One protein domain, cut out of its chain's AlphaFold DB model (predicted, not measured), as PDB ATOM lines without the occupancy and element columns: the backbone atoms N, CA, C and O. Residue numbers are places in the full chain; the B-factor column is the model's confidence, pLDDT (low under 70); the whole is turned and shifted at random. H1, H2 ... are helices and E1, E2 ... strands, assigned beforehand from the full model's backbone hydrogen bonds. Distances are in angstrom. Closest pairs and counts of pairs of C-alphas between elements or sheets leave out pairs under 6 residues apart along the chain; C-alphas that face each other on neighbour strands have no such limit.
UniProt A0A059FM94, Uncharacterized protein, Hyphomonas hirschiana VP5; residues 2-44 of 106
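What this domain is: This is residues 2 to 44 of the 106 residues of an uncharacterized protein of Hyphomonas hirschiana VP5 (UniProt A0A059FM94). A two-stranded hairpin, E1 and E2, has the longer helix H1 alongside it: the first part of H1, residues 2 to 10, comes near the strands, and its last part spreads away from them. Residues 15 to 20 lead back from the end of H1 to E1, and the short helix H2 with the tail of residues 40 to 44 lies beyond the end of E2, away from the turn of the hairpin. The printed part has 43 residues, with two named helices and two named strands in the order H1, E1, E2, H2; the sheet has the order E1 - E2 and is antiparallel, and the class is mixed, helices and strands. The whole is only just compact, close to loose, with a radius of gyration of the C-alphas of 11.0 A, and its outline is flat, with spans of 30 by 25 by 11 A.

Where its parts are: H1 is residues 2 to 14, 18.0 A from first to last C-alpha, and begins with C-alpha 2 at (-24.010, 28.981, -29.139). E1 is residues 21 to 24, 10.1 A long, with C-alpha 21 at (-23.646, 23.300, -15.786). E2 is residues 30 to 34, 12.7 A long. H2 is residues 36 to 39, 5.0 A long, and ends with C-alpha 39 at (-18.334, 21.854, -7.271).

How they stand to each other: E1 and E2 form a hairpin of antiparallel neighbour strands, with 151 degrees between their directions. The C-alphas of Ile 24 and Val 30 face each other at 4.6 A. N 33 and O 21 are within hydrogen-bond range at 2.8 A, and so are N 23 and O 31 at 2.9 A. H1 and E2 have 4 pairs of C-alphas within 8 A; the closest are those of Leu 3 and Val 30, 6.1 A apart. H1 and E1 are near each other, with 5 pairs of C-alphas within 10 A. H2 is apart from H1 and from E1. In H1 every O i to N i+4 pair is within hydrogen-bond range; H2, with 4 residues, is too short for such a pair, and its 1 pair of O i to N i+3 is within range.

The domain as a whole: The two C-alphas farthest apart are those of Phe 27 and Ala 40, 29.8 A. The printed part runs from residue 2 to 44 with no cut. The link from H1 to E1 is short, with 6 residues, and the links from E1 to E2 and from E2 to H2 are tight; no link is long. The mean pLDDT of the printed part is 71.1, and residue 26, residue 28 and residues 34 to 44 are under 70.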
ATOM      1  N   GLN A   2     -24.928  28.743 -30.276       73.56
ATOM      2  CA  GLN A   2     -24.010  28.981 -29.139       73.56
ATOM      3  C   GLN A   2     -23.900  27.819 -28.134       73.56
ATOM      4  O   GLN A   2     -22.817  27.541 -27.631       73.56
ATOM      5  N   LEU A   3     -25.002  27.108 -27.867       77.75
ATOM      6  CA  LEU A   3     -25.003  25.969 -26.943       77.75
ATOM      7  C   LEU A   3     -24.143  24.806 -27.450       77.75
ATOM      8  O   LEU A   3     -23.390  24.229 -26.676       77.75
ATOM      9  N   ILE A   4     -24.245  24.480 -28.739       80.12
ATOM     10  CA  ILE A   4     -23.487  23.384 -29.358       80.12
ATOM     11  C   ILE A   4     -21.994  23.718 -29.328       80.12
ATOM     12  O   ILE A   4     -21.211  22.933 -28.807       80.12
ATOM     13  N   ALA A   5     -21.626  24.931 -29.753       79.62
ATOM     14  CA  ALA A   5     -20.243  25.399 -29.722       79.62
ATOM     15  C   ALA A   5     -19.637  25.363 -28.307       79.62
ATOM     16  O   ALA A   5     -18.500  24.934 -28.134       79.62
ATOM     17  N   LEU A   6     -20.404  25.757 -27.281       81.06
ATOM     18  CA  LEU A   6     -19.939  25.692 -25.896       81.06
ATOM     19  C   LEU A   6     -19.753  24.242 -25.424       81.06
ATOM     20  O   LEU A   6     -18.762  23.939 -24.767       81.06
ATOM     21  N   ARG A   7     -20.671  23.333 -25.778       80.94
ATOM     22  CA  ARG A   7     -20.547  21.903 -25.447       80.94
ATOM     23  C   ARG A   7     -19.326  21.270 -26.108       80.94
ATOM     24  O   ARG A   7     -18.614  20.512 -25.452       80.94
ATOM     25  N   ASP A   8     -19.074  21.588 -27.373       81.56
ATOM     26  CA  ASP A   8     -17.919  21.073 -28.112       81.56
ATOM     27  C   ASP A   8     -16.609  21.627 -27.552       81.56
ATOM     28  O   ASP A   8     -15.664  20.869 -27.338       81.56
ATOM     29  N   TRP A   9     -16.579  22.917 -27.209       83.06
ATOM     30  CA  TRP A   9     -15.432  23.534 -26.550       83.06
ATOM     31  C   TRP A   9     -15.114  22.861 -25.208       83.06
ATOM     32  O   TRP A   9     -13.956  22.516 -24.965       83.06
ATOM     33  N   VAL A  10     -16.130  22.595 -24.374       80.38
ATOM     34  CA  VAL A  10     -15.950  21.899 -23.088       80.38
ATOM     35  C   VAL A  10     -15.430  20.478 -23.300       80.38
ATOM     36  O   VAL A  10     -14.500  20.058 -22.616       80.38
ATOM     37  N   ARG A  11     -15.970  19.741 -24.277       82.50
ATOM     38  CA  ARG A  11     -15.486  18.390 -24.607       82.50
ATOM     39  C   ARG A  11     -14.037  18.396 -25.091       82.50
ATOM     40  O   ARG A  11     -13.301  17.479 -24.746       82.50
ATOM     41  N   ALA A  12     -13.639  19.399 -25.872       76.44
ATOM     42  CA  ALA A  12     -12.273  19.534 -26.368       76.44
ATOM     43  C   ALA A  12     -11.274  19.909 -25.259       76.44
ATOM     44  O   ALA A  12     -10.148  19.428 -25.284       76.44
ATOM     45  N   HIS A  13     -11.684  20.733 -24.287       78.69
ATOM     46  CA  HIS A  13     -10.792  21.225 -23.228       78.69
ATOM     47  C   HIS A  13     -10.719  20.309 -22.006       78.69
ATOM     48  O   HIS A  13      -9.657  20.190 -21.403       78.69
ATOM     49  N   TYR A  14     -11.828  19.669 -21.635       76.25
ATOM     50  CA  TYR A  14     -11.923  18.884 -20.400       76.25
ATOM     51  C   TYR A  14     -12.118  17.385 -20.650       76.25
ATOM     52  O   TYR A  14     -11.928  16.581 -19.743       76.25
ATOM     53  N   GLY A  15     -12.453  16.986 -21.878       73.81
ATOM     54  CA  GLY A  15     -12.723  15.598 -22.239       73.81
ATOM     55  C   GLY A  15     -14.212  15.249 -22.242       73.81
ATOM     56  O   GLY A  15     -15.082  15.983 -21.764       73.81
ATOM     57  N   ARG A  16     -14.532  14.097 -22.841       74.94
ATOM     58  CA  ARG A  16     -15.900  13.563 -22.857       74.94
ATOM     59  C   ARG A  16     -16.238  12.983 -21.483       74.94
ATOM     60  O   ARG A  16     -15.450  12.230 -20.929       74.94
ATOM     61  N   GLY A  17     -17.422  13.313 -20.966       72.94
ATOM     62  CA  GLY A  17     -17.919  12.795 -19.685       72.94
ATOM     63  C   GLY A  17     -17.667  13.702 -18.482       72.94
ATOM     64  O   GLY A  17     -18.100  13.369 -17.386       72.94
ATOM     65  N   VAL A  18     -17.027  14.861 -18.669       71.31
ATOM     66  CA  VAL A  18     -16.892  15.858 -17.600       71.31
ATOM     67  C   VAL A  18     -18.260  16.487 -17.321       71.31
ATOM     68  O   VAL A  18     -18.854  17.039 -18.252       71.31
ATOM     69  N   PRO A  19     -18.790  16.410 -16.085       72.50
ATOM     70  CA  PRO A  19     -20.040  17.077 -15.748       72.50
ATOM     71  C   PRO A  19     -19.865  18.597 -15.801       72.50
ATOM     72  O   PRO A  19     -18.830  19.125 -15.430       72.50
ATOM     73  N   TYR A  20     -20.856  19.341 -16.269       75.81
ATOM     74  CA  TYR A  20     -20.816  20.802 -16.215       75.81
ATOM     75  C   TYR A  20     -22.228  21.363 -16.236       75.81
ATOM     76  O   TYR A  20     -23.161  20.732 -16.739       75.81
ATOM     77  N   TRP A  21     -22.381  22.581 -15.727       76.69
ATOM     78  CA  TRP A  21     -23.646  23.300 -15.786       76.69
ATOM     79  C   TRP A  21     -23.587  24.472 -16.742       76.69
ATOM     80  O   TRP A  21     -22.652  25.271 -16.735       76.69
ATOM     81  N   ILE A  22     -24.646  24.594 -17.533       82.31
ATOM     82  CA  ILE A  22     -24.871  25.708 -18.440       82.31
ATOM     83  C   ILE A  22     -26.123  26.434 -17.980       82.31
ATOM     84  O   ILE A  22     -27.133  25.811 -17.666       82.31
ATOM     85  N   THR A  23     -26.071  27.758 -17.987       78.25
ATOM     86  CA  THR A  23     -27.267  28.588 -17.899       78.25
ATOM     87  C   THR A  23     -27.560  29.225 -19.242       78.25
ATOM     88  O   THR A  23     -26.657  29.629 -19.977       78.25
ATOM     89  N   ILE A  24     -28.849  29.314 -19.556       79.69
ATOM     90  CA  ILE A  24     -29.357  30.027 -20.720       79.69
ATOM     91  C   ILE A  24     -30.189  31.180 -20.172       79.69
ATOM     92  O   ILE A  24     -31.108  30.968 -19.383       79.69
ATOM     93  N   SER A  25     -29.821  32.412 -20.513       74.00
ATOM     94  CA  SER A  25     -30.598  33.575 -20.092       74.00
ATOM     95  C   SER A  25     -31.939  33.628 -20.825       74.00
ATOM     96  O   SER A  25     -32.092  33.050 -21.899       74.00
ATOM     97  N   LYS A  26     -32.876  34.435 -20.314       65.50
ATOM     98  CA  LYS A  26     -34.133  34.761 -21.014       65.50
ATOM     99  C   LYS A  26     -33.938  35.350 -22.421       65.50
ATOM    100  O   LYS A  26     -34.868  35.385 -23.207       65.50
ATOM    101  N   PHE A  27     -32.724  35.814 -22.727       75.44
ATOM    102  CA  PHE A  27     -32.325  36.357 -24.026       75.44
ATOM    103  C   PHE A  27     -31.493  35.360 -24.854       75.44
ATOM    104  O   PHE A  27     -30.756  35.766 -25.748       75.44
ATOM    105  N   GLY A  28     -31.503  34.071 -24.501       69.75
ATOM    106  CA  GLY A  28     -30.793  33.018 -25.230       69.75
ATOM    107  C   GLY A  28     -29.271  33.009 -25.052       69.75
ATOM    108  O   GLY A  28     -28.584  32.252 -25.734       69.75
ATOM    109  N   ARG A  29     -28.714  33.818 -24.136       72.88
ATOM    110  CA  ARG A  29     -27.262  33.836 -23.891       72.88
ATOM    111  C   ARG A  29     -26.856  32.609 -23.098       72.88
ATOM    112  O   ARG A  29     -27.314  32.424 -21.973       72.88
ATOM    113  N   VAL A  30     -25.954  31.826 -23.670       75.62
ATOM    114  CA  VAL A  30     -25.431  30.603 -23.066       75.62
ATOM    115  C   VAL A  30     -24.163  30.922 -22.274       75.62
ATOM    116  O   VAL A  30     -23.245  31.542 -22.808       75.62
ATOM    117  N   ARG A  31     -24.094  30.511 -21.004       71.88
ATOM    118  CA  ARG A  31     -22.903  30.680 -20.153       71.88
ATOM    119  C   ARG A  31     -22.580  29.380 -19.427       71.88
ATOM    120  O   ARG A  31     -23.481  28.707 -18.931       71.88
ATOM    121  N   LEU A  32     -21.293  29.052 -19.346       78.12
ATOM    122  CA  LEU A  32     -20.800  27.987 -18.477       78.12
ATOM    123  C   LEU A  32     -20.839  28.501 -17.034       78.12
ATOM    124  O   LEU A  32     -20.319  29.581 -16.759       78.12
ATOM    125  N   ARG A  33     -21.514  27.774 -16.142       71.50
ATOM    126  CA  ARG A  33     -21.743  28.206 -14.761       71.50
ATOM    127  C   ARG A  33     -20.797  27.521 -13.778       71.50
ATOM    128  O   ARG A  33     -20.227  28.216 -12.951       71.50
ATOM    129  N   HIS A  34     -20.623  26.202 -13.883       66.25
ATOM    130  CA  HIS A  34     -19.731  25.437 -13.002       66.25
ATOM    131  C   HIS A  34     -19.101  24.249 -13.739       66.25
ATOM    132  O   HIS A  34     -19.804  23.534 -14.463       66.25
ATOM    133  N   LEU A  35     -17.799  24.040 -13.521       66.25
ATOM    134  CA  LEU A  35     -17.075  22.801 -13.820       66.25
ATOM    135  C   LEU A  35     -16.984  21.938 -12.545       66.25
ATOM    136  O   LEU A  35     -17.136  22.471 -11.450       66.25
ATOM    137  N   PRO A  36     -16.701  20.624 -12.621       57.62
ATOM    138  CA  PRO A  36     -16.682  19.732 -11.451       57.62
ATOM    139  C   PRO A  36     -15.641  20.130 -10.407       57.62
ATOM    140  O   PRO A  36     -15.857  19.936  -9.218       57.62
ATOM    141  N   ALA A  37     -14.533  20.732 -10.844       56.72
ATOM    142  CA  ALA A  37     -13.526  21.288  -9.944       56.72
ATOM    143  C   ALA A  37     -14.094  22.427  -9.073       56.72
ATOM    144  O   ALA A  37     -13.704  22.568  -7.918       56.72
ATOM    145  N   ASP A  38     -15.072  23.176  -9.591       54.50
ATOM    146  CA  ASP A  38     -15.763  24.248  -8.870       54.50
ATOM    147  C   ASP A  38     -16.898  23.717  -7.984       54.50
ATOM    148  O   ASP A  38     -17.388  24.440  -7.121       54.50
ATOM    149  N   PHE A  39     -17.339  22.464  -8.162       53.84
ATOM    150  CA  PHE A  39     -18.334  21.854  -7.271       53.84
ATOM    151  C   PHE A  39     -17.766  21.577  -5.882       53.84
ATOM    152  O   PHE A  39     -18.495  21.699  -4.906       53.84
ATOM    153  N   ALA A  40     -16.472  21.260  -5.776       54.44
ATOM    154  CA  ALA A  40     -15.825  21.044  -4.483       54.44
ATOM    155  C   ALA A  40     -15.863  22.298  -3.584       54.44
ATOM    156  O   ALA A  40     -15.784  22.182  -2.364       54.44
ATOM    157  N   SER A  41     -16.004  23.489  -4.177       51.09
ATOM    158  CA  SER A  41     -16.057  24.782  -3.485       51.09
ATOM    159  C   SER A  41     -17.416  25.490  -3.579       51.09
ATOM    160  O   SER A  41     -17.622  26.508  -2.916       51.09
ATOM    161  N   SER A  42     -18.363  24.978  -4.372       48.66
ATOM    162  CA  SER A  42     -19.675  25.596  -4.576       48.66
ATOM    163  C   SER A  42     -20.725  25.006  -3.635       48.66
ATOM    164  O   SER A  42     -21.008  23.816  -3.680       48.66
ATOM    165  N   GLN A  43     -21.386  25.855  -2.839       51.75
ATOM    166  CA  GLN A  43     -22.572  25.483  -2.048       51.75
ATOM    167  C   GLN A  43     -23.854  25.350  -2.895       51.75
ATOM    168  O   GLN A  43     -24.965  25.568  -2.410       51.75
ATOM    169  N   ALA A  44     -23.733  25.032  -4.186       50.06
ATOM    170  CA  ALA A  44     -24.891  24.590  -4.944       50.06
ATOM    171  C   ALA A  44     -25.376  23.273  -4.320       50.06
ATOM    172  O   ALA A  44     -24.564  22.387  -4.069       50.06
TER     173      ALA A  44